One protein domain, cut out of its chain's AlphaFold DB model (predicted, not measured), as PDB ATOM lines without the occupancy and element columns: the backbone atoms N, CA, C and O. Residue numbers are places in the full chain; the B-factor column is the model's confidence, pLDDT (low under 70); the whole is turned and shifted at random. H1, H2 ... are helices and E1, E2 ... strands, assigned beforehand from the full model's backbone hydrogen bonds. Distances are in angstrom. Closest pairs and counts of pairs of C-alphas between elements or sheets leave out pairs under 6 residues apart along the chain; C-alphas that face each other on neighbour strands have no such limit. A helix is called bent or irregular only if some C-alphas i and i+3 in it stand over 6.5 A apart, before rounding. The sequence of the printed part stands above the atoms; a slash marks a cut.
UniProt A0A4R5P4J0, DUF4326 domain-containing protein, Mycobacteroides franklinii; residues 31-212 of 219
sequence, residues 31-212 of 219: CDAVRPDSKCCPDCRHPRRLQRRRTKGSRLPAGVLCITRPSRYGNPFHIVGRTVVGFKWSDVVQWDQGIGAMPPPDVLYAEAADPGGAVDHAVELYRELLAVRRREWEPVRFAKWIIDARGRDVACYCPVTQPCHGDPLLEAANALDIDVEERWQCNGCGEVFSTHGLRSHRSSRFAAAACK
ATOM      1  N   CYS A  31     139.489 143.470 128.726       69.44
ATOM      2  CA  CYS A  31     139.527 142.082 128.248       69.44
ATOM      3  C   CYS A  31     139.371 141.958 126.725       69.44
ATOM      4  O   CYS A  31     140.067 141.149 126.117       69.44
ATOM      5  N   ASP A  32     138.503 142.767 126.111       67.19
ATOM      6  CA  ASP A  32     138.261 142.711 124.662       67.19
ATOM      7  C   ASP A  32     139.480 143.208 123.862       67.19
ATOM      8  O   ASP A  32     139.744 142.710 122.776       67.19
ATOM      9  N   ALA A  33     140.268 144.142 124.409       67.12
ATOM     10  CA  ALA A  33     141.490 144.629 123.765       67.12
ATOM     11  C   ALA A  33     142.641 143.613 123.850       67.12
ATOM     12  O   ALA A  33     143.477 143.545 122.957       67.12
ATOM     13  N   VAL A  34     142.683 142.813 124.922       66.31
ATOM     14  CA  VAL A  34     143.706 141.770 125.114       66.31
ATOM     15  C   VAL A  34     143.429 140.545 124.237       66.31
ATOM     16  O   VAL A  34     144.361 139.854 123.832       66.31
ATOM     17  N   ARG A  35     142.155 140.258 123.938       67.31
ATOM     18  CA  ARG A  35     141.735 139.144 123.077       67.31
ATOM     19  C   ARG A  35     140.589 139.580 122.150       67.31
ATOM     20  O   ARG A  35     139.445 139.225 122.418       67.31
ATOM     21  N   PRO A  36     140.871 140.325 121.064       65.94
ATOM     22  CA  PRO A  36     139.831 140.842 120.169       65.94
ATOM     23  C   PRO A  36     139.105 139.734 119.391       65.94
ATOM     24  O   PRO A  36     137.902 139.826 119.165       65.94
ATOM     25  N   ASP A  37     139.813 138.651 119.064       69.06
ATOM     26  CA  ASP A  37     139.303 137.583 118.194       69.06
ATOM     27  C   ASP A  37     138.770 136.360 118.961       69.06
ATOM     28  O   ASP A  37     138.432 135.334 118.371       69.06
ATOM     29  N   SER A  38     138.706 136.422 120.296       65.12
ATOM     30  CA  SER A  38     138.208 135.311 121.117       65.12
ATOM     31  C   SER A  38     137.574 135.788 122.420       65.12
ATOM     32  O   SER A  38     137.975 136.789 123.007       65.12
ATOM     33  N   LYS A  39     136.590 135.039 122.937       59.00
ATOM     34  CA  LYS A  39     136.103 135.285 124.300       59.00
ATOM     35  C   LYS A  39     137.265 135.062 125.260       59.00
ATOM     36  O   LYS A  39     137.766 133.948 125.379       59.00
ATOM     37  N   CYS A  40     137.656 136.118 125.970       60.88
ATOM     38  CA  CYS A  40     138.745 136.069 126.937       60.88
ATOM     39  C   CYS A  40     138.590 134.920 127.955       60.88
ATOM     40  O   CYS A  40     139.594 134.339 128.366       60.88
ATOM     41  N   CYS A  41     137.346 134.564 128.317       62.84
ATOM     42  CA  CYS A  41     137.034 133.457 129.220       62.84
ATOM     43  C   CYS A  41     135.662 132.832 128.891       62.84
ATOM     44  O   CYS A  41     134.766 133.568 128.464       62.84
ATOM     45  N   PRO A  42     135.471 131.517 129.122       57.34
ATOM     46  CA  PRO A  42     134.233 130.806 128.784       57.34
ATOM     47  C   PRO A  42     132.995 131.359 129.515       57.34
ATOM     48  O   PRO A  42     131.937 131.457 128.896       57.34
ATOM     49  N   ASP A  43     133.164 131.852 130.753       57.06
ATOM     50  CA  ASP A  43     132.074 132.306 131.639       57.06
ATOM     51  C   ASP A  43     132.219 133.758 132.134       57.06
ATOM     52  O   ASP A  43     131.700 134.121 133.191       57.06
ATOM     53  N   CYS A  44     132.950 134.623 131.419       58.81
ATOM     54  CA  CYS A  44     133.242 135.971 131.921       58.81
ATOM     55  C   CYS A  44     132.005 136.892 131.912       58.81
ATOM     56  O   CYS A  44     131.803 137.707 131.003       58.81
ATOM     57  N   ARG A  45     131.167 136.790 132.949       67.75
ATOM     58  CA  ARG A  45     130.103 137.752 133.247       67.75
ATOM     59  C   ARG A  45     130.724 138.973 133.923       67.75
ATOM     60  O   ARG A  45     130.778 139.061 135.144       67.75
ATOM     61  N   HIS A  46     131.204 139.907 133.109       72.88
ATOM     62  CA  HIS A  46     131.718 141.194 133.570       72.88
ATOM     63  C   HIS A  46     130.567 142.029 134.146       72.88
ATOM     64  O   HIS A  46     129.648 142.350 133.385       72.88
ATOM     65  N   PRO A  47     130.596 142.397 135.437       84.31
ATOM     66  CA  PRO A  47     129.599 143.293 135.998       84.31
ATOM     67  C   PRO A  47     129.605 144.632 135.268       84.31
ATOM     68  O   PRO A  47     130.664 145.217 135.020       84.31
ATOM     69  N   ARG A  48     128.413 145.105 134.910       84.69
ATOM     70  CA  ARG A  48     128.231 146.377 134.205       84.69
ATOM     71  C   ARG A  48     127.524 147.399 135.072       84.69
ATOM     72  O   ARG A  48     126.664 147.061 135.892       84.69
ATOM     73  N   ARG A  49     127.825 148.669 134.817       89.12
ATOM     74  CA  ARG A  49     127.050 149.789 135.339       89.12
ATOM     75  C   ARG A  49     125.951 150.168 134.355       89.12
ATOM     76  O   ARG A  49     126.207 150.471 133.196       89.12
ATOM     77  N   LEU A  50     124.711 150.186 134.831       89.06
ATOM     78  CA  LEU A  50     123.539 150.584 134.059       89.06
ATOM     79  C   LEU A  50     122.994 151.926 134.557       89.06
ATOM     80  O   LEU A  50     122.903 152.179 135.761       89.06
ATOM     81  N   GLN A  51     122.548 152.776 133.633       90.00
ATOM     82  CA  GLN A  51     121.837 153.999 133.993       90.00
ATOM     83  C   GLN A  51     120.343 153.728 134.212       90.00
ATOM     84  O   GLN A  51     119.639 153.178 133.365       90.00
ATOM     85  N   ARG A  52     119.827 154.180 135.354       88.62
ATOM     86  CA  ARG A  52     118.403 154.188 135.691       88.62
ATOM     87  C   ARG A  52     117.703 155.367 135.037       88.62
ATOM     88  O   ARG A  52     118.224 156.478 135.014       88.62
ATOM     89  N   ARG A  53     116.455 155.149 134.628       85.38
ATOM     90  CA  ARG A  53     115.556 156.205 134.152       85.38
ATOM     91  C   ARG A  53     114.497 156.521 135.204       85.38
ATOM     92  O   ARG A  53     114.037 155.635 135.922       85.38
ATOM     93  N   ARG A  54     114.121 157.799 135.304       83.50
ATOM     94  CA  ARG A  54     113.019 158.277 136.163       83.50
ATOM     95  C   ARG A  54     111.655 158.204 135.471       83.50
ATOM     96  O   ARG A  54     110.652 158.594 136.057       83.50
ATOM     97  N   THR A  55     111.614 157.711 134.235       83.56
ATOM     98  CA  THR A  55     110.381 157.544 133.468       83.56
ATOM     99  C   THR A  55     109.429 156.605 134.206       83.56
ATOM    100  O   THR A  55     109.817 155.509 134.625       83.56
ATOM    101  N   LYS A  56     108.175 157.037 134.381       78.19
ATOM    102  CA  LYS A  56     107.127 156.239 135.030       78.19
ATOM    103  C   LYS A  56     107.040 154.865 134.358       78.19
ATOM    104  O   LYS A  56     107.047 154.770 133.138       78.19
ATOM    105  N   GLY A  57     106.996 153.803 135.161       75.69
ATOM    106  CA  GLY A  57     106.965 152.420 134.668       75.69
ATOM    107  C   GLY A  57     108.336 151.794 134.389       75.69
ATOM    108  O   GLY A  57     108.401 150.578 134.229       75.69
ATOM    109  N   SER A  58     109.435 152.561 134.412       77.38
ATOM    110  CA  SER A  58     110.788 152.004 134.292       77.38
ATOM    111  C   SER A  58     111.069 151.020 135.428       77.38
ATOM    112  O   SER A  58     111.012 151.375 136.607       77.38
ATOM    113  N   ARG A  59     111.437 149.786 135.075       77.56
ATOM    114  CA  ARG A  59     111.871 148.749 136.019       77.56
ATOM    115  C   ARG A  59     113.328 148.391 135.759       77.56
ATOM    116  O   ARG A  59     113.805 148.493 134.635       77.56
ATOM    117  N   LEU A  60     114.036 148.003 136.817       78.31
ATOM    118  CA  LEU A  60     115.359 147.403 136.667       78.31
ATOM    119  C   LEU A  60     115.210 145.986 136.099       78.31
ATOM    120  O   LEU A  60     114.280 145.291 136.529       78.31
ATOM    121  N   PRO A  61     116.112 145.544 135.203       80.62
ATOM    122  CA  PRO A  61     116.179 144.143 134.808       80.62
ATOM    123  C   PRO A  61     116.363 143.218 136.021       80.62
ATOM    124  O   PRO A  61     116.840 143.638 137.083       80.62
ATOM    125  N   ALA A  62     115.970 141.951 135.872       77.94
ATOM    126  CA  ALA A  62     116.197 140.933 136.897       77.94
ATOM    127  C   ALA A  62     117.701 140.802 137.215       77.94
ATOM    128  O   ALA A  62     118.542 141.014 136.344       77.94
ATOM    129  N   GLY A  63     118.044 140.518 138.474       77.62
ATOM    130  CA  GLY A  63     119.434 140.406 138.932       77.62
ATOM    131  C   GLY A  63     120.214 141.723 139.100       77.62
ATOM    132  O   GLY A  63     121.213 141.726 139.817       77.62
ATOM    133  N   VAL A  64     119.761 142.847 138.522       85.94
ATOM    134  CA  VAL A  64     120.458 144.145 138.621       85.94
ATOM    135  C   VAL A  64     120.254 144.782 139.996       85.94
ATOM    136  O   VAL A  64     119.125 145.006 140.449       85.94
ATOM    137  N   LEU A  65     121.359 145.139 140.645       87.75
ATOM    138  CA  LEU A  65     121.384 145.721 141.978       87.75
ATOM    139  C   LEU A  65     121.212 147.245 141.938       87.75
ATOM    140  O   LEU A  65     121.940 147.979 141.274       87.75
ATOM    141  N   CYS A  66     120.247 147.759 142.698       87.50
ATOM    142  CA  CYS A  66     120.036 149.198 142.820       87.50
ATOM    143  C   CYS A  66     121.016 149.830 143.821       87.50
ATOM    144  O   CYS A  66     120.922 149.582 145.025       87.50
ATOM    145  N   ILE A  67     121.840 150.766 143.351       90.19
ATOM    146  CA  ILE A  67     122.855 151.452 144.173       90.19
ATOM    147  C   ILE A  67     122.564 152.946 144.375       90.19
ATOM    148  O   ILE A  67     123.426 153.716 144.778       90.19
ATOM    149  N   THR A  68     121.350 153.405 144.061       88.00
ATOM    150  CA  THR A  68     120.983 154.819 144.265       88.00
ATOM    151  C   THR A  68     121.022 155.200 145.741       88.00
ATOM    152  O   THR A  68     120.664 154.368 146.563       88.00
ATOM    153  N   ARG A  69     121.280 156.479 146.039       83.00
ATOM    154  CA  ARG A  69     121.510 157.044 147.384       83.00
ATOM    155  C   ARG A  69     120.803 156.372 148.590       83.00
ATOM    156  O   ARG A  69     121.476 156.105 149.564       83.00
ATOM    157  N   PRO A  70     119.498 156.067 148.573       79.69
ATOM    158  CA  PRO A  70     118.798 155.464 149.718       79.69
ATOM    159  C   PRO A  70     118.920 153.941 149.842       79.69
ATOM    160  O   PRO A  70     118.183 153.343 150.619       79.69
ATOM    161  N   SER A  71     119.746 153.285 149.026       81.69
ATOM    162  CA  SER A  71     120.200 151.925 149.319       81.69
ATOM    163  C   SER A  71     121.481 151.977 150.150       81.69
ATOM    164  O   SER A  71     122.160 153.000 150.167       81.69
ATOM    165  N   ARG A  72     121.867 150.862 150.787       83.69
ATOM    166  CA  ARG A  72     123.138 150.781 151.540       83.69
ATOM    167  C   ARG A  72     124.384 151.123 150.727       83.69
ATOM    168  O   ARG A  72     125.397 151.463 151.313       83.69
ATOM    169  N   TYR A  73     124.304 151.027 149.401       89.75
ATOM    170  CA  TYR A  73     125.398 151.331 148.479       89.75
ATOM    171  C   TYR A  73     125.354 152.765 147.943       89.75
ATOM    172  O   TYR A  73     126.096 153.098 147.026       89.75
ATOM    173  N   GLY A  74     124.452 153.604 148.445       89.69
ATOM    174  CA  GLY A  74     124.379 154.997 148.047       89.69
ATOM    175  C   GLY A  74     125.665 155.757 148.355       89.69
ATOM    176  O   GLY A  74     126.263 155.549 149.405       89.69
ATOM    177  N   ASN A  75     126.064 156.663 147.460       92.69
ATOM    178  CA  ASN A  75     127.142 157.601 147.752       92.69
ATOM    179  C   ASN A  75     126.684 158.614 148.834       92.69
ATOM    180  O   ASN A  75     125.706 159.336 148.577       92.69
ATOM    181  N   PRO A  76     127.346 158.663 150.013       91.75
ATOM    182  CA  PRO A  76     127.040 159.611 151.079       91.75
ATOM    183  C   PRO A  76     127.559 161.027 150.807       91.75
ATOM    184  O   PRO A  76     127.170 161.953 151.513       91.75
ATOM    185  N   PHE A  77     128.393 161.207 149.783       93.75
ATOM    186  CA  PHE A  77     128.917 162.497 149.355       93.75
ATOM    187  C   PHE A  77     127.983 163.112 148.302       93.75
ATOM    188  O   PHE A  77     127.594 162.501 147.301       93.75
ATOM    189  N   HIS A  78     127.516 164.319 148.588       92.12
ATOM    190  CA  HIS A  78     126.512 165.058 147.845       92.12
ATOM    191  C   HIS A  78     127.169 166.182 147.064       92.12
ATOM    192  O   HIS A  78     127.935 166.958 147.614       92.12
ATOM    193  N   ILE A  79     126.782 166.321 145.803       94.06
ATOM    194  CA  ILE A  79     127.232 167.425 144.965       94.06
ATOM    195  C   ILE A  79     126.211 168.559 145.072       94.06
ATOM    196  O   ILE A  79     125.016 168.332 144.853       94.06
ATOM    197  N   VAL A  80     126.675 169.764 145.406       94.19
ATOM    198  CA  VAL A  80     125.878 170.998 145.444       94.19
ATOM    199  C   VAL A  80     126.597 172.054 144.604       94.19
ATOM    200  O   VAL A  80     127.515 172.734 145.053       94.19
ATOM    201  N   GLY A  81     126.210 172.174 143.334       95.50
ATOM    202  CA  GLY A  81     126.941 173.007 142.379       95.50
ATOM    203  C   GLY A  81     128.347 172.451 142.139       95.50
ATOM    204  O   GLY A  81     128.487 171.417 141.494       95.50
ATOM    205  N   ARG A  82     129.366 173.137 142.666       97.38
ATOM    206  CA  ARG A  82     130.785 172.746 142.569       97.38
ATOM    207  C   ARG A  82     131.344 172.168 143.870       97.38
ATOM    208  O   ARG A  82     132.519 171.830 143.930       97.38
ATOM    209  N   THR A  83     130.537 172.081 144.922       97.75
ATOM    210  CA  THR A  83     130.989 171.572 146.217       97.75
ATOM    211  C   THR A  83     130.562 170.131 146.424       97.75
ATOM    212  O   THR A  83     129.509 169.696 145.947       97.75
ATOM    213  N   VAL A  84     131.383 169.398 147.170       97.06
ATOM    214  CA  VAL A  84     131.059 168.075 147.689       97.06
ATOM    215  C   VAL A  84     130.848 168.197 149.186       97.06
ATOM    216  O   VAL A  84     131.763 168.543 149.931       97.06
ATOM    217  N   VAL A  85     129.627 167.919 149.624       95.38
ATOM    218  CA  VAL A  85     129.219 167.965 151.027       95.38
ATOM    219  C   VAL A  85     128.824 166.577 151.508       95.38
ATOM    220  O   VAL A  85     128.356 165.746 150.738       95.38
ATOM    221  N   GLY A  86     128.983 166.304 152.787       91.25
ATOM    222  CA  GLY A  86     128.584 165.047 153.403       91.25
ATOM    223  C   GLY A  86     128.343 165.260 154.884       91.25
ATOM    224  O   GLY A  86     128.303 166.393 155.350       91.25
ATOM    225  N   PHE A  87     128.178 164.176 155.621       88.94
ATOM    226  CA  PHE A  87     128.188 164.212 157.080       88.94
ATOM    227  C   PHE A  87     129.597 163.890 157.590       88.94
ATOM    228  O   PHE A  87     130.478 163.544 156.795       88.94
ATOM    229  N   LYS A  88     129.840 164.031 158.893       91.44
ATOM    230  CA  LYS A  88     131.151 163.770 159.512       91.44
ATOM    231  C   LYS A  88     131.737 162.419 159.101       91.44
ATOM    232  O   LYS A  88     131.041 161.408 159.099       91.44
ATOM    233  N   TRP A  89     133.035 162.391 158.800       92.06
ATOM    234  CA  TRP A  89     133.706 161.197 158.275       92.06
ATOM    235  C   TRP A  89     133.532 159.962 159.166       92.06
ATOM    236  O   TRP A  89     133.218 158.886 158.666       92.06
ATOM    237  N   SER A  90     133.656 160.121 160.488       90.50
ATOM    238  CA  SER A  90     133.428 159.044 161.463       90.50
ATOM    239  C   SER A  90     132.051 158.400 161.306       90.50
ATOM    240  O   SER A  90     131.917 157.176 161.320       90.50
ATOM    241  N   ASP A  91     131.036 159.232 161.094       88.94
ATOM    242  CA  ASP A  91     129.660 158.798 160.922       88.94
ATOM    243  C   ASP A  91     129.502 158.125 159.552       88.94
ATOM    244  O   ASP A  91     128.887 157.064 159.457       88.94
ATOM    245  N   VAL A  92     130.114 158.676 158.493       88.75
ATOM    246  CA  VAL A  92     130.118 158.084 157.140       88.75
ATOM    247  C   VAL A  92     130.735 156.691 157.156       88.75
ATOM    248  O   VAL A  92     130.163 155.755 156.589       88.75
ATOM    249  N   VAL A  93     131.873 156.522 157.829       90.81
ATOM    250  CA  VAL A  93     132.560 155.233 157.941       90.81
ATOM    251  C   VAL A  93     131.679 154.212 158.646       90.81
ATOM    252  O   VAL A  93     131.577 153.098 158.145       90.81
ATOM    253  N   GLN A  94     131.006 154.574 159.742       87.38
ATOM    254  CA  GLN A  94     130.173 153.640 160.512       87.38
ATOM    255  C   GLN A  94     128.770 153.414 159.933       87.38
ATOM    256  O   GLN A  94     128.111 152.439 160.297       87.38
ATOM    257  N   TRP A  95     128.309 154.271 159.021       80.50
ATOM    258  CA  TRP A  95     126.956 154.210 158.474       80.50
ATOM    259  C   TRP A  95     126.738 153.005 157.541       80.50
ATOM    260  O   TRP A  95     127.000 153.056 156.343       80.50
ATOM    261  N   ASP A  96     126.201 151.906 158.061       75.25
ATOM    262  CA  ASP A  96     125.852 150.704 157.285       75.25
ATOM    263  C   ASP A  96     124.339 150.528 157.046       75.25
ATOM    264  O   ASP A  96     123.902 149.571 156.397       75.25
ATOM    265  N   GLN A  97     123.530 151.480 157.525       62.03
ATOM    266  CA  GLN A  97     122.071 151.405 157.530       62.03
ATOM    267  C   GLN A  97     121.481 151.642 156.134       62.03
ATOM    268  O   GLN A  97     121.225 152.760 155.699       62.03
ATOM    269  N   GLY A  98     121.200 150.550 155.427       55.38
ATOM    270  CA  GLY A  98     120.704 150.543 154.048       55.38
ATOM    271  C   GLY A  98     119.265 150.960 153.788       55.38
ATOM    272  O   GLY A  98     118.778 150.741 152.674       55.38
ATOM    273  N   ILE A  99     118.547 151.453 154.793       51.53
ATOM    274  CA  ILE A  99     117.093 151.621 154.735       51.53
ATOM    275  C   ILE A  99     116.691 152.866 155.539       51.53
ATOM    276  O   ILE A  99     115.997 152.774 156.545       51.53
ATOM    277  N   GLY A 100     117.138 154.050 155.118       53.81
ATOM    278  CA  GLY A 100     116.810 155.298 155.811       53.81
ATOM    279  C   GLY A 100     117.169 156.549 155.018       53.81
ATOM    280  O   GLY A 100     117.832 156.476 153.982       53.81
ATOM    281  N   ALA A 101     116.692 157.703 155.486       57.88
ATOM    282  CA  ALA A 101     117.197 158.987 155.018       57.88
ATOM    283  C   ALA A 101     118.670 159.113 155.436       57.88
ATOM    284  O   ALA A 101     119.002 158.846 156.589       57.88
ATOM    285  N   MET A 102     119.540 159.498 154.497       67.94
ATOM    286  CA  MET A 102     120.900 159.923 154.842       67.94
ATOM    287  C   MET A 102     120.806 161.046 155.884       67.94
ATOM    288  O   MET A 102     119.918 161.896 155.736       67.94
ATOM    289  N   PRO A 103     121.697 161.091 156.888       71.12
ATOM    290  CA  PRO A 103     121.824 162.265 157.738       71.12
ATOM    291  C   PRO A 103     121.996 163.537 156.888       71.12
ATOM    292  O   PRO A 103     122.527 163.462 155.771       71.12
ATOM    293  N   PRO A 104     121.527 164.700 157.371       75.56
ATOM    294  CA  PRO A 104     121.763 165.955 156.674       75.56
ATOM    295  C   PRO A 104     123.277 166.198 156.561       75.56
ATOM    296  O   PRO A 104     123.997 165.964 157.530       75.56
ATOM    297  N   PRO A 105     123.775 166.641 155.395       81.56
ATOM    298  CA  PRO A 105     125.185 166.960 155.248       81.56
ATOM    299  C   PRO A 105     125.526 168.232 156.036       81.56
ATOM    300  O   PRO A 105     124.851 169.251 155.883       81.56
ATOM    301  N   ASP A 106     126.572 168.170 156.853       87.44
ATOM    302  CA  ASP A 106     127.077 169.256 157.700       87.44
ATOM    303  C   ASP A 106     128.579 169.540 157.496       87.44
ATOM    304  O   ASP A 106     129.131 170.438 158.129       87.44
ATOM    305  N   VAL A 107     129.239 168.819 156.580       93.88
ATOM    306  CA  VAL A 107     130.673 168.938 156.278       93.88
ATOM    307  C   VAL A 107     130.898 169.234 154.797       93.88
ATOM    308  O   VAL A 107     130.364 168.543 153.929       93.88
ATOM    309  N   LEU A 108     131.739 170.231 154.507       96.44
ATOM    310  CA  LEU A 108     132.318 170.473 153.184       96.44
ATOM    311  C   LEU A 108     133.587 169.625 153.033       96.44
ATOM    312  O   LEU A 108     134.542 169.816 153.779       96.44
ATOM    313  N   TYR A 109     133.596 168.703 152.073       96.44
ATOM    314  CA  TYR A 109     134.751 167.850 151.780       96.44
ATOM    315  C   TYR A 109     135.655 168.438 150.703       96.44
ATOM    316  O   TYR A 109     136.873 168.314 150.784       96.44
ATOM    317  N   ALA A 110     135.064 169.057 149.680       96.25
ATOM    318  CA  ALA A 110     135.808 169.632 148.569       96.25
ATOM    319  C   ALA A 110     135.018 170.751 147.886       96.25
ATOM    320  O   ALA A 110     133.785 170.722 147.844       96.25
ATOM    321  N   GLU A 111     135.739 171.690 147.283       97.44
ATOM    322  CA  GLU A 111     135.226 172.595 146.257       97.44
ATOM    323  C   GLU A 111     136.031 172.368 144.977       97.44
ATOM    324  O   GLU A 111     137.258 172.442 144.982       97.44
ATOM    325  N   ALA A 112     135.333 172.063 143.888       96.81
ATOM    326  CA  ALA A 112     135.917 171.803 142.585       96.81
ATOM    327  C   ALA A 112     135.923 173.060 141.705       96.81
ATOM    328  O   ALA A 112     135.157 174.006 141.915       96.81
ATOM    329  N   ALA A 113     136.734 173.037 140.646       96.44
ATOM    330  CA  ALA A 113     136.729 174.090 139.633       96.44
ATOM    331  C   ALA A 113     135.366 174.194 138.918       96.44
ATOM    332  O   ALA A 113     134.871 175.299 138.679       96.44
ATOM    333  N   ASP A 114     134.734 173.050 138.648       96.31
ATOM    334  CA  ASP A 114     133.475 172.917 137.918       96.31
ATOM    335  C   ASP A 114     132.623 171.737 138.453       96.31
ATOM    336  O   ASP A 114     133.076 170.973 139.313       96.31
ATOM    337  N   PRO A 115     131.365 171.576 137.996       94.31
ATOM    338  CA  PRO A 115     130.508 170.478 138.446       94.31
ATOM    339  C   PRO A 115     131.032 169.076 138.103       94.31
ATOM    340  O   PRO A 115     130.713 168.134 138.826       94.31
ATOM    341  N   GLY A 116     131.807 168.921 137.025       93.06
ATOM    342  CA  GLY A 116     132.441 167.655 136.651       93.06
ATOM    343  C   GLY A 116     133.510 167.255 137.663       93.06
ATOM    344  O   GLY A 116     133.447 166.159 138.210       93.06
ATOM    345  N   GLY A 117     134.386 168.186 138.047       93.44
ATOM    346  CA  GLY A 117     135.361 167.949 139.115       93.44
ATOM    347  C   GLY A 117     134.704 167.609 140.460       93.44
ATOM    348  O   GLY A 117     135.225 166.801 141.226       93.44
ATOM    349  N   ALA A 118     133.517 168.154 140.754       96.62
ATOM    350  CA  ALA A 118     132.766 167.772 141.953       96.62
ATOM    351  C   ALA A 118     132.230 166.328 141.877       96.62
ATOM    352  O   ALA A 118     132.144 165.650 142.904       96.62
ATOM    353  N   VAL A 119     131.894 165.837 140.675       94.75
ATOM    354  CA  VAL A 119     131.581 164.415 140.447       94.75
ATOM    355  C   VAL A 119     132.807 163.557 140.735       94.75
ATOM    356  O   VAL A 119     132.683 162.604 141.505       94.75
ATOM    357  N   ASP A 120     133.970 163.926 140.200       93.44
ATOM    358  CA  ASP A 120     135.220 163.189 140.409       93.44
ATOM    359  C   ASP A 120     135.564 163.100 141.900       93.44
ATOM    360  O   ASP A 120     135.717 162.003 142.438       93.44
ATOM    361  N   HIS A 121     135.551 164.229 142.615       97.06
ATOM    362  CA  HIS A 121     135.780 164.250 144.063       97.06
ATOM    363  C   HIS A 121     134.788 163.374 144.836       97.06
ATOM    364  O   HIS A 121     135.185 162.649 145.748       97.06
ATOM    365  N   ALA A 122     133.498 163.398 144.487       96.25
ATOM    366  CA  ALA A 122     132.499 162.569 145.159       96.25
ATOM    367  C   ALA A 122     132.706 161.065 144.901       96.25
ATOM    368  O   ALA A 122     132.379 160.249 145.768       96.25
ATOM    369  N   VAL A 123     133.208 160.682 143.723       95.56
ATOM    370  CA  VAL A 123     133.547 159.288 143.394       95.56
ATOM    371  C   VAL A 123     134.815 158.853 144.126       95.56
ATOM    372  O   VAL A 123     134.813 157.771 144.714       95.56
ATOM    373  N   GLU A 124     135.846 159.697 144.180       96.56
ATOM    374  CA  GLU A 124     137.083 159.390 144.909       96.56
ATOM    375  C   GLU A 124     136.858 159.264 146.417       96.56
ATOM    376  O   GLU A 124     137.292 158.284 147.017       96.56
ATOM    377  N   LEU A 125     136.076 160.161 147.026       96.69
ATOM    378  CA  LEU A 125     135.691 160.032 148.438       96.69
ATOM    379  C   LEU A 125     134.928 158.727 148.702       96.69
ATOM    380  O   LEU A 125     135.088 158.100 149.749       96.69
ATOM    381  N   TYR A 126     134.103 158.277 147.751       96.44
ATOM    382  CA  TYR A 126     133.424 156.989 147.871       96.44
ATOM    383  C   TYR A 126     134.395 155.806 147.765       96.44
ATOM    384  O   TYR A 126     134.257 154.838 148.514       96.44
ATOM    385  N   ARG A 127     135.391 155.872 146.872       96.12
ATOM    386  CA  ARG A 127     136.462 154.867 146.794       96.12
ATOM    387  C   ARG A 127     137.254 154.815 148.102       96.12
ATOM    388  O   ARG A 127     137.472 153.725 148.632       96.12
ATOM    389  N   GLU A 128     137.613 155.970 148.655       97.00
ATOM    390  CA  GLU A 128     138.290 156.072 149.948       97.00
ATOM    391  C   GLU A 128     137.436 155.481 151.074       97.00
ATOM    392  O   GLU A 128     137.926 154.668 151.855       97.00
ATOM    393  N   LEU A 129     136.135 155.784 151.112       95.75
ATOM    394  CA  LEU A 129     135.208 155.191 152.073       95.75
ATOM    395  C   LEU A 129     135.217 153.657 152.019       95.75
ATOM    396  O   LEU A 129     135.247 153.005 153.064       95.75
ATOM    397  N   LEU A 130     135.196 153.062 150.822       95.56
ATOM    398  CA  LEU A 130     135.272 151.606 150.673       95.56
ATOM    399  C   LEU A 130     136.601 151.054 151.203       95.56
ATOM    400  O   LEU A 130     136.600 150.033 151.891       95.56
ATOM    401  N   ALA A 131     137.716 151.730 150.915       95.62
ATOM    402  CA  ALA A 131     139.036 151.341 151.404       95.62
ATOM    403  C   ALA A 131     139.130 151.430 152.936       95.62
ATOM    404  O   ALA A 131     139.608 150.495 153.582       95.62
ATOM    405  N   VAL A 132     138.616 152.510 153.527       95.88
ATOM    406  CA  VAL A 132     138.584 152.711 154.978       95.88
ATOM    407  C   VAL A 132     137.693 151.680 155.656       95.88
ATOM    408  O   VAL A 132     138.139 151.033 156.597       95.88
ATOM    409  N   ARG A 133     136.483 151.426 155.144       95.25
ATOM    410  CA  ARG A 133     135.621 150.362 155.683       95.25
ATOM    411  C   ARG A 133     136.277 148.994 155.598       95.25
ATOM    412  O   ARG A 133     136.201 148.241 156.556       95.25
ATOM    413  N   ARG A 134     136.945 148.674 154.488       94.19
ATOM    414  CA  ARG A 134     137.677 147.408 154.344       94.19
ATOM    415  C   ARG A 134     138.793 147.256 155.384       94.19
ATOM    416  O   ARG A 134     139.072 146.132 155.784       94.19
ATOM    417  N   ARG A 135     139.441 148.358 155.776       94.56
ATOM    418  CA  ARG A 135     140.542 148.378 156.752       94.56
ATOM    419  C   ARG A 135     140.058 148.377 158.203       94.56
ATOM    420  O   ARG A 135     140.674 147.728 159.036       94.56
ATOM    421  N   GLU A 136     139.020 149.150 158.509       94.50
ATOM    422  CA  GLU A 136     138.610 149.459 159.887       94.50
ATOM    423  C   GLU A 136     137.425 148.634 160.378       94.50
ATOM    424  O   GLU A 136     137.240 148.479 161.583       94.50
ATOM    425  N   TRP A 137     136.588 148.119 159.477       93.31
ATOM    426  CA  TRP A 137     135.572 147.159 159.880       93.31
ATOM    427  C   TRP A 137     136.181 145.767 159.982       93.31
ATOM    428  O   TRP A 137     137.047 145.398 159.193       93.31
ATOM    429  N   GLU A 138     135.628 144.961 160.888       91.12
ATOM    430  CA  GLU A 138     135.869 143.519 160.904       91.12
ATOM    431  C   GLU A 138     135.731 142.932 159.483       91.12
ATOM    432  O   GLU A 138     134.722 143.212 158.814       91.12
ATOM    433  N   PRO A 139     136.682 142.104 158.999       90.44
ATOM    434  CA  PRO A 139     136.695 141.637 157.610       90.44
ATOM    435  C   PRO A 139     135.375 140.994 157.172       90.44
ATOM    436  O   PRO A 139     134.868 141.260 156.080       90.44
ATOM    437  N   VAL A 140     134.762 140.208 158.062       89.19
ATOM    438  CA  VAL A 140     133.463 139.563 157.822       89.19
ATOM    439  C   VAL A 140     132.326 140.588 157.755       89.19
ATOM    440  O   VAL A 140     131.404 140.418 156.956       89.19
ATOM    441  N   ARG A 141     132.374 141.678 158.536       89.81
ATOM    442  CA  ARG A 141     131.375 142.761 158.486       89.81
ATOM    443  C   ARG A 141     131.395 143.442 157.120       89.81
ATOM    444  O   ARG A 141     130.344 143.565 156.493       89.81
ATOM    445  N   PHE A 142     132.577 143.839 156.644       92.00
ATOM    446  CA  PHE A 142     132.730 144.448 155.320       92.00
ATOM    447  C   PHE A 142     132.318 143.485 154.203       92.00
ATOM    448  O   PHE A 142     131.545 143.865 153.320       92.00
ATOM    449  N   ALA A 143     132.761 142.225 154.279       91.88
ATOM    450  CA  ALA A 143     132.395 141.195 153.316       91.88
ATOM    451  C   ALA A 143     130.871 141.028 153.236       91.88
ATOM    452  O   ALA A 143     130.299 141.171 152.158       91.88
ATOM    453  N   LYS A 144     130.190 140.838 154.373       89.25
ATOM    454  CA  LYS A 144     128.725 140.736 154.437       89.25
ATOM    455  C   LYS A 144     128.023 141.973 153.847       89.25
ATOM    456  O   LYS A 144     127.029 141.833 153.141       89.25
ATOM    457  N   TRP A 145     128.542 143.181 154.071       89.81
ATOM    458  CA  TRP A 145     127.959 144.408 153.513       89.81
ATOM    459  C   TRP A 145     128.072 144.487 151.978       89.81
ATOM    460  O   TRP A 145     127.100 144.848 151.301       89.81
ATOM    461  N   ILE A 146     129.227 144.135 151.402       91.56
ATOM    462  CA  ILE A 146     129.505 144.338 149.970       91.56
ATOM    463  C   ILE A 146     129.136 143.147 149.074       91.56
ATOM    464  O   ILE A 146     128.891 143.337 147.882       91.56
ATOM    465  N   ILE A 147     129.058 141.933 149.629       89.81
ATOM    466  CA  ILE A 147     129.022 140.680 148.856       89.81
ATOM    467  C   ILE A 147     127.881 140.590 147.839       89.81
ATOM    468  O   ILE A 147     128.046 139.986 146.782       89.81
ATOM    469  N   ASP A 148     126.742 141.229 148.101       88.00
ATOM    470  CA  ASP A 148     125.604 141.174 147.182       88.00
ATOM    471  C   ASP A 148     125.836 141.960 145.889       88.00
ATOM    472  O   ASP A 148     125.123 141.726 144.920       88.00
ATOM    473  N   ALA A 149     126.822 142.860 145.838       89.94
ATOM    474  CA  ALA A 149     127.246 143.512 144.598       89.94
ATOM    475  C   ALA A 149     128.207 142.644 143.765       89.94
ATOM    476  O   ALA A 149     128.372 142.893 142.568       89.94
ATOM    477  N   ARG A 150     128.825 141.611 144.357       87.94
ATOM    478  CA  ARG A 150     129.781 140.743 143.657       87.94
ATOM    479  C   ARG A 150     129.086 140.014 142.507       87.94
ATOM    480  O   ARG A 150     128.037 139.400 142.687       87.94
ATOM    481  N   GLY A 151     129.676 140.085 141.316       84.00
ATOM    482  CA  GLY A 151     129.184 139.425 140.106       84.00
ATOM    483  C   GLY A 151     127.879 139.990 139.531       84.00
ATOM    484  O   GLY A 151     127.409 139.488 138.506       84.00
ATOM    485  N   ARG A 152     127.281 141.022 140.146       86.69
ATOM    486  CA  ARG A 152     126.006 141.610 139.715       86.69
ATOM    487  C   ARG A 152     126.211 142.914 138.970       86.69
ATOM    488  O   ARG A 152     127.043 143.728 139.346       86.69
ATOM    489  N   ASP A 153     125.366 143.155 137.976       90.19
ATOM    490  CA  ASP A 153     125.278 144.487 137.380       90.19
ATOM    491  C   ASP A 153     124.643 145.448 138.386       90.19
ATOM    492  O   ASP A 153     123.732 145.071 139.131       90.19
ATOM    493  N   VAL A 154     125.090 146.699 138.394       91.62
ATOM    494  CA  VAL A 154     124.584 147.732 139.306       91.62
ATOM    495  C   VAL A 154     123.913 148.849 138.531       91.62
ATOM    496  O   VAL A 154     124.236 149.103 137.374       91.62
ATOM    497  N   ALA A 155     122.980 149.552 139.171       91.19
ATOM    498  CA  ALA A 155     122.272 150.648 138.532       91.19
ATOM    499  C   ALA A 155     122.145 151.906 139.402       91.19
ATOM    500  O   ALA A 155     121.599 151.874 140.515       91.19
ATOM    501  N   CYS A 156     122.574 153.035 138.835       91.12
ATOM    502  CA  CYS A 156     122.484 154.388 139.392       91.12
ATOM    503  C   CYS A 156     121.799 155.333 138.390       91.12
ATOM    504  O   CYS A 156     121.630 154.981 137.233       91.12
ATOM    505  N   TYR A 157     121.378 156.530 138.804       91.00
ATOM    506  CA  TYR A 157     120.863 157.548 137.875       91.00
ATOM    507  C   TYR A 157     121.964 158.286 137.094       91.00
ATOM    508  O   TYR A 157     121.633 158.948 136.110       91.00
ATOM    509  N   CYS A 158     123.232 158.189 137.519       90.88
ATOM    510  CA  CYS A 158     124.353 158.832 136.832       90.88
ATOM    511  C   CYS A 158     124.436 158.372 135.364       90.88
ATOM    512  O   CYS A 158     124.206 157.185 135.101       90.88
ATOM    513  N   PRO A 159     124.763 159.273 134.419       89.88
ATOM    514  CA  PRO A 159     125.036 158.903 133.032       89.88
ATOM    515  C   PRO A 159     126.107 157.816 132.938       89.88
ATOM    516  O   PRO A 159     127.072 157.840 133.702       89.88
ATOM    517  N   VAL A 160     125.955 156.875 132.002       86.94
ATOM    518  CA  VAL A 160     126.973 155.831 131.769       86.94
ATOM    519  C   VAL A 160     128.275 156.383 131.197       86.94
ATOM    520  O   VAL A 160     129.262 155.689 131.252       86.94
ATOM    521  N   THR A 161     128.290 157.611 130.684       83.81
ATOM    522  CA  THR A 161     129.480 158.272 130.119       83.81
ATOM    523  C   THR A 161     130.200 159.174 131.125       83.81
ATOM    524  O   THR A 161     130.987 160.035 130.738       83.81
ATOM    525  N   GLN A 162     129.831 159.095 132.404       86.12
ATOM    526  CA  GLN A 162     130.373 159.918 133.484       86.12
ATOM    527  C   GLN A 162     130.759 159.027 134.667       86.12
ATOM    528  O   GLN A 162     130.082 158.007 134.870       86.12
ATOM    529  N   PRO A 163     131.759 159.425 135.473       90.06
ATOM    530  CA  PRO A 163     132.142 158.699 136.675       90.06
ATOM    531  C   PRO A 163     130.959 158.484 137.618       90.06
ATOM    532  O   PRO A 163     130.057 159.320 137.764       90.06
ATOM    533  N   CYS A 164     130.935 157.325 138.264       93.38
ATOM    534  CA  CYS A 164     129.877 156.966 139.185       93.38
ATOM    535  C   CYS A 164     130.436 156.173 140.356       93.38
ATOM    536  O   CYS A 164     131.323 155.350 140.208       93.38
ATOM    537  N   HIS A 165     129.818 156.309 141.526       94.62
ATOM    538  CA  HIS A 165     130.168 155.495 142.693       94.62
ATOM    539  C   HIS A 165     129.942 153.986 142.481       94.62
ATOM    540  O   HIS A 165     130.428 153.169 143.257       94.62
ATOM    541  N   GLY A 166     129.196 153.607 141.437       94.00
ATOM    542  CA  GLY A 166     129.058 152.217 141.019       94.00
ATOM    543  C   GLY A 166     130.365 151.590 140.541       94.00
ATOM    544  O   GLY A 166     130.519 150.383 140.698       94.00
ATOM    545  N   ASP A 167     131.296 152.388 140.022       91.06
ATOM    546  CA  ASP A 167     132.572 151.910 139.485       91.06
ATOM    547  C   ASP A 167     133.478 151.387 140.626       91.06
ATOM    548  O   ASP A 167     133.708 150.174 140.673       91.06
ATOM    549  N   PRO A 168     133.850 152.189 141.651       92.69
ATOM    550  CA  PRO A 168     134.598 151.693 142.810       92.69
ATOM    551  C   PRO A 168     133.839 150.645 143.645       92.69
ATOM    552  O   PRO A 168     134.460 149.779 144.262       92.69
ATOM    553  N   LEU A 169     132.496 150.659 143.658       94.62
ATOM    554  CA  LEU A 169     131.716 149.591 144.298       94.62
ATOM    555  C   LEU A 169     131.937 148.243 143.604       94.62
ATOM    556  O   LEU A 169     132.148 147.234 144.280       94.62
ATOM    557  N   LEU A 170     131.861 148.214 142.270       91.31
ATOM    558  CA  LEU A 170     132.110 147.005 141.492       91.31
ATOM    559  C   LEU A 170     133.573 146.566 141.618       91.31
ATOM    560  O   LEU A 170     133.808 145.370 141.798       91.31
ATOM    561  N   GLU A 171     134.528 147.501 141.590       88.50
ATOM    562  CA  GLU A 171     135.950 147.243 141.880       88.50
ATOM    563  C   GLU A 171     136.110 146.481 143.203       88.50
ATOM    564  O   GLU A 171     136.591 145.345 143.226       88.50
ATOM    565  N   ALA A 172     135.620 147.058 144.302       91.12
ATOM    566  CA  ALA A 172     135.769 146.489 145.635       91.12
ATOM    567  C   ALA A 172     135.017 145.157 145.816       91.12
ATOM    568  O   ALA A 172     135.553 144.224 146.415       91.12
ATOM    569  N   ALA A 173     133.793 145.037 145.290       91.31
ATOM    570  CA  ALA A 173     132.975 143.835 145.460       91.31
ATOM    571  C   ALA A 173     133.579 142.606 144.762       91.31
ATOM    572  O   ALA A 173     133.493 141.486 145.273       91.31
ATOM    573  N   ASN A 174     134.180 142.815 143.587       86.62
ATOM    574  CA  ASN A 174     134.730 141.740 142.763       86.62
ATOM    575  C   ASN A 174     136.212 141.455 143.045       86.62
ATOM    576  O   ASN A 174     136.674 140.368 142.710       86.62
ATOM    577  N   ALA A 175     136.932 142.376 143.694       84.50
ATOM    578  CA  ALA A 175     138.284 142.143 144.212       84.50
ATOM    579  C   ALA A 175     138.307 141.490 145.608       84.50
ATOM    580  O   ALA A 175     139.376 141.166 146.126       84.50
ATOM    581  N   LEU A 176     137.150 141.331 146.256       84.44
ATOM    582  CA  LEU A 176     137.059 140.697 147.567       84.44
ATOM    583  C   LEU A 176     137.325 139.189 147.443       84.44
ATOM    584  O   LEU A 176     136.608 138.511 146.711       84.44
ATOM    585  N   ASP A 177     138.269 138.672 148.227       83.56
ATOM    586  CA  ASP A 177     138.652 137.247 148.246       83.56
ATOM    587  C   ASP A 177     138.123 136.486 149.478       83.56
ATOM    588  O   ASP A 177     138.559 135.393 149.811       83.56
ATOM    589  N   ILE A 178     137.175 137.097 150.192       84.19
ATOM    590  CA  ILE A 178     136.490 136.491 151.337       84.19
ATOM    591  C   ILE A 178     135.132 135.991 150.863       84.19
ATOM    592  O   ILE A 178     134.347 136.766 150.302       84.19
ATOM    593  N   ASP A 179     134.838 134.720 151.110       80.94
ATOM    594  CA  ASP A 179     133.509 134.161 150.906       80.94
ATOM    595  C   ASP A 179     132.664 134.252 152.179       80.94
ATOM    596  O   ASP A 179     133.148 134.179 153.305       80.94
ATOM    597  N   VAL A 180     131.370 134.493 151.975       81.38
ATOM    598  CA  VAL A 180     130.373 134.626 153.038       81.38
ATOM    599  C   VAL A 180     129.344 133.529 152.822       81.38
ATOM    600  O   VAL A 180     128.560 133.614 151.868       81.38
ATOM    601  N   GLU A 181     129.372 132.525 153.698       77.44
ATOM    602  CA  GLU A 181     128.476 131.362 153.659       77.44
ATOM    603  C   GLU A 181     127.056 131.719 154.107       77.44
ATOM    604  O   GLU A 181     126.079 131.307 153.486       77.44
ATOM    605  N   GLU A 182     126.926 132.556 155.140       80.12
ATOM    606  CA  GLU A 182     125.625 132.951 155.679       80.12
ATOM    607  C   GLU A 182     124.897 133.909 154.722       80.12
ATOM    608  O   GLU A 182     125.069 135.136 154.759       80.12
ATOM    609  N   ARG A 183     124.059 133.340 153.851       82.81
ATOM    610  CA  ARG A 183     123.180 134.071 152.935       82.81
ATOM    611  C   ARG A 183     121.753 133.565 153.024       82.81
ATOM    612  O   ARG A 183     121.498 132.394 153.267       82.81
ATOM    613  N   TRP A 184     120.819 134.478 152.819       84.38
ATOM    614  CA  TRP A 184     119.395 134.222 152.948       84.38
ATOM    615  C   TRP A 184     118.742 134.299 151.578       84.38
ATOM    616  O   TRP A 184     119.145 135.102 150.733       84.38
ATOM    617  N   GLN A 185     117.714 133.488 151.357       86.00
ATOM    618  CA  GLN A 185     116.937 133.525 150.124       86.00
ATOM    619  C   GLN A 185     115.709 134.420 150.308       86.00
ATOM    620  O   GLN A 185     115.065 134.401 151.346       86.00
ATOM    621  N   CYS A 186     115.357 135.250 149.330       82.31
ATOM    622  CA  CYS A 186     114.169 136.094 149.420       82.31
ATOM    623  C   CYS A 186     112.890 135.295 149.123       82.31
ATOM    624  O   CYS A 186     112.735 134.787 148.016       82.31
ATOM    625  N   ASN A 187     111.917 135.299 150.040       80.19
ATOM    626  CA  ASN A 187     110.626 134.610 149.869       80.19
ATOM    627  C   ASN A 187     109.802 135.060 148.652       80.19
ATOM    628  O   ASN A 187     108.983 134.303 148.144       80.19
ATOM    629  N   GLY A 188     109.985 136.298 148.188       81.62
ATOM    630  CA  GLY A 188     109.210 136.828 147.067       81.62
ATOM    631  C   GLY A 188     109.800 136.565 145.690       81.62
ATOM    632  O   GLY A 188     109.057 136.484 144.719       81.62
ATOM    633  N   CYS A 189     111.126 136.503 145.579       80.25
ATOM    634  CA  CYS A 189     111.800 136.447 144.275       80.25
ATOM    635  C   CYS A 189     112.899 135.387 144.175       80.25
ATOM    636  O   CYS A 189     113.506 135.261 143.119       80.25
ATOM    637  N   GLY A 190     113.185 134.659 145.255       82.25
ATOM    638  CA  GLY A 190     114.201 133.610 145.285       82.25
ATOM    639  C   GLY A 190     115.653 134.101 145.281       82.25
ATOM    640  O   GLY A 190     116.558 133.275 145.317       82.25
ATOM    641  N   GLU A 191     115.901 135.413 145.250       81.56
ATOM    642  CA  GLU A 191     117.254 135.985 145.235       81.56
ATOM    643  C   GLU A 191     117.995 135.739 146.552       81.56
ATOM    644  O   GLU A 191     117.446 135.981 147.628       81.56
ATOM    645  N   VAL A 192     119.258 135.322 146.454       83.75
ATOM    646  CA  VAL A 192     120.152 135.113 147.600       83.75
ATOM    647  C   VAL A 192     120.873 136.412 147.961       83.75
ATOM    648  O   VAL A 192     121.391 137.096 147.073       83.75
ATOM    649  N   PHE A 193     120.920 136.758 149.247       83.00
ATOM    650  CA  PHE A 193     121.508 138.007 149.733       83.00
ATOM    651  C   PHE A 193     122.068 137.902 151.157       83.00
ATOM    652  O   PHE A 193     121.660 137.042 151.936       83.00
ATOM    653  N   SER A 194     122.980 138.800 151.523       82.81
ATOM    654  CA  SER A 194     123.441 138.952 152.903       82.81
ATOM    655  C   SER A 194     122.424 139.723 153.743       82.81
ATOM    656  O   SER A 194     121.961 140.802 153.357       82.81
ATOM    657  N   THR A 195     122.148 139.232 154.951       73.81
ATOM    658  CA  THR A 195     121.306 139.918 155.946       73.81
ATOM    659  C   THR A 195     121.917 141.162 156.555       73.81
ATOM    660  O   THR A 195     121.263 141.826 157.360       73.81
ATOM    661  N   HIS A 196     123.142 141.520 156.173       77.69
ATOM    662  CA  HIS A 196     123.799 142.702 156.699       77.69
ATOM    663  C   HIS A 196     122.943 143.962 156.518       77.69
ATOM    664  O   HIS A 196     122.725 144.436 155.395       77.69
ATOM    665  N   GLY A 197     122.457 144.481 157.648       63.66
ATOM    666  CA  GLY A 197     121.661 145.703 157.743       63.66
ATOM    667  C   GLY A 197     120.303 145.661 157.030       63.66
ATOM    668  O   GLY A 197     119.660 146.703 156.928       63.66
ATOM    669  N   LEU A 198     119.847 144.509 156.510       63.84
ATOM    670  CA  LEU A 198     118.662 144.433 155.648       63.84
ATOM    671  C   LEU A 198     117.687 143.311 156.042       63.84
ATOM    672  O   LEU A 198     118.060 142.151 156.174       63.84
ATOM    673  N   ARG A 199     116.385 143.642 156.093       60.62
ATOM    674  CA  ARG A 199     115.278 142.656 156.095       60.62
ATOM    675  C   ARG A 199     114.905 142.161 154.688       60.62
ATOM    676  O   ARG A 199     114.145 141.211 154.560       60.62
ATOM    677  N   SER A 200     115.386 142.833 153.639       65.50
ATOM    678  CA  SER A 200     115.088 142.559 152.227       65.50
ATOM    679  C   SER A 200     116.311 142.857 151.366       65.50
ATOM    680  O   SER A 200     116.963 143.874 151.574       65.50
ATOM    681  N   HIS A 201     116.570 142.043 150.342       70.19
ATOM    682  CA  HIS A 201     117.674 142.235 149.392       70.19
ATOM    683  C   HIS A 201     117.597 143.529 148.550       70.19
ATOM    684  O   HIS A 201     118.509 143.846 147.787       70.19
ATOM    685  N   ARG A 202     116.493 144.283 148.646       67.81
ATOM    686  CA  ARG A 202     116.301 145.590 148.004       67.81
ATOM    687  C   ARG A 202     115.903 146.611 149.062       67.81
ATOM    688  O   ARG A 202     115.197 146.285 150.012       67.81
ATOM    689  N   SER A 203     116.270 147.881 148.867       62.78
ATOM    690  CA  SER A 203     115.762 148.955 149.737       62.78
ATOM    691  C   SER A 203     114.226 148.940 149.736       62.78
ATOM    692  O   SER A 203     113.633 148.762 148.668       62.78
ATOM    693  N   SER A 204     113.588 149.193 150.879       58.44
ATOM    694  CA  SER A 204     112.128 149.100 151.082       58.44
ATOM    695  C   SER A 204     111.284 149.790 150.000       58.44
ATOM    696  O   SER A 204     110.267 149.252 149.562       58.44
ATOM    697  N   ARG A 205     111.731 150.950 149.508       62.03
ATOM    698  CA  ARG A 205     111.069 151.710 148.434       62.03
ATOM    699  C   ARG A 205     111.162 151.081 147.035       62.03
ATOM    700  O   ARG A 205     110.413 151.463 146.146       62.03
ATOM    701  N   PHE A 206     112.097 150.156 146.824       65.62
ATOM    702  CA  PHE A 206     112.324 149.444 145.556       65.62
ATOM    703  C   PHE A 206     112.019 147.943 145.639       65.62
ATOM    704  O   PHE A 206     112.051 147.259 144.616       65.62
ATOM    705  N   ALA A 207     111.748 147.421 146.835       68.19
ATOM    706  CA  ALA A 207     111.307 146.051 147.029       68.19
ATOM    707  C   ALA A 207     109.845 145.904 146.579       68.19
ATOM    708  O   ALA A 207     108.978 146.681 146.989       68.19
ATOM    709  N   ALA A 208     109.561 144.886 145.761       73.44
ATOM    710  CA  ALA A 208     108.187 144.446 145.532       73.44
ATOM    711  C   ALA A 208     107.557 144.009 146.865       73.44
ATOM    712  O   ALA A 208     108.279 143.621 147.781       73.44
ATOM    713  N   ALA A 209     106.225 144.037 146.980       76.12
ATOM    714  CA  ALA A 209     105.536 143.632 148.211       76.12
ATOM    715  C   ALA A 209     105.964 142.228 148.682       76.12
ATOM    716  O   ALA A 209     106.311 142.052 149.846       76.12
ATOM    717  N   ALA A 210     106.077 141.276 147.751       75.75
ATOM    718  CA  ALA A 210     106.554 139.921 148.024       75.75
ATOM    719  C   ALA A 210     108.016 139.868 148.524       75.75
ATOM    720  O   ALA A 210     108.371 138.976 149.281       75.75
ATOM    721  N   CYS A 211     108.864 140.835 148.151       77.19
ATOM    722  CA  CYS A 211     110.263 140.914 148.592       77.19
ATOM    723  C   CYS A 211     110.436 141.563 149.976       77.19
ATOM    724  O   CYS A 211     111.563 141.629 150.468       77.19
ATOM    725  N   LYS A 212     109.366 142.104 150.575       71.62
ATOM    726  CA  LYS A 212     109.390 142.756 151.898       71.62
ATOM    727  C   LYS A 212     109.123 141.785 153.052       71.62
ATOM    728  O   LYS A 212     109.262 142.181 154.207       71.62
TER     729      LYS A 212
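Overview. This is residues 31 to 212 of the 219 residues of the protein "DUF4326 domain-containing protein" of Mycobacteroides franklinii (UniProt A0A4R5P4J0). A small sheet of three strands, E2, E3 and E4, has one face covered by residues 115 to 125 of the long helix H3, and farther along H3 meets H2 and H5. H5 also packs on H4 and, with residues 166 to 170, on the short strand pair E1 and E5; long loops fill much of the rest, and residues 33 to 38 stick out. The printed part has 182 residues, with six named helices and five named strands, which follow along the chain as H1 E1 E2 E3 H2 E4 H3 H4 E5 H5 H6; its class is mixed, helices and strands, and under half of the printed residues are in named elements. The sheet E2 E3 E4 is antiparallel and E1 with E5 is parallel. The whole is compact, with a radius of gyration of the C-alphas of 16.9 A and spans of 44 by 44 by 40 A.

Arrangement. H1, residues 31 to 34, touches no helix. E1, residues 49 to 51, is the parallel neighbour of E5, residues 154 to 156, with N 50 and O 154 2.8 A apart. E2, residues 78 to 80, and E3, residues 83 to 86, form a hairpin, with N 78 and O 85 2.7 A apart. E3 is also antiparallel to E4, residues 107 to 111, with N 84 and O 110 2.8 A apart. H3, residues 115 to 136, is on this sheet, giving two layers, helix on one face of a sheet, at a height of 10.0 A; it runs along the strands, at 24 degrees to E3 on the local plane. The closest C-alphas of E3 and H3 are those of Thr 83 and Ala 118, 6.0 A apart. H2, residues 89 to 94, touches H3 at its residues 129 to 133 alone, at a steep tilt of 52 degrees, with the C-alphas of Val 93 and Arg 133 closest at 6.2 A. H5, residues 166 to 175, touches H3 at its residues 123 to 130 alone, at a shallow tilt of 27 degrees, the same way; closest are the C-alphas of Arg 127 and Pro 168, 5.4 A. H4, residues 139 to 149, touches H5 at a steep tilt of 58 degrees, opposite ways, with the C-alphas of Ile 146 and Ala 173 closest at 5.7 A. H6, residues 209 to 212, touches no helix. Every O i to N i+4 pair is within hydrogen-bond range in H2, H3 and H5, and 5 of 7 are in H4; H1 and H6 are too short for such a pair.

Along the chain. H1 begins at C-alpha 31, (139.527, 142.082, 128.248). H3 is 31.1 A long, H4 16.2 A, H5 14.0 A and E4 11.6 A. H4 is irregular, with C-alphas 145 and 148 7.5 A apart. H6 ends at C-alpha 212, (109.390, 142.756, 151.898).

Size, cuts and confidence. The C-alphas farthest apart, those of Asp 37 and Asp 106, are 52.1 A apart. The printed part has no cut. The links H1 to E1, E1 to E2, H2 to E4 and H5 to H6 are long. Confidence is under 70 at residues 31 to 45, 97 to 102, 197 to 200 and 202 to 207.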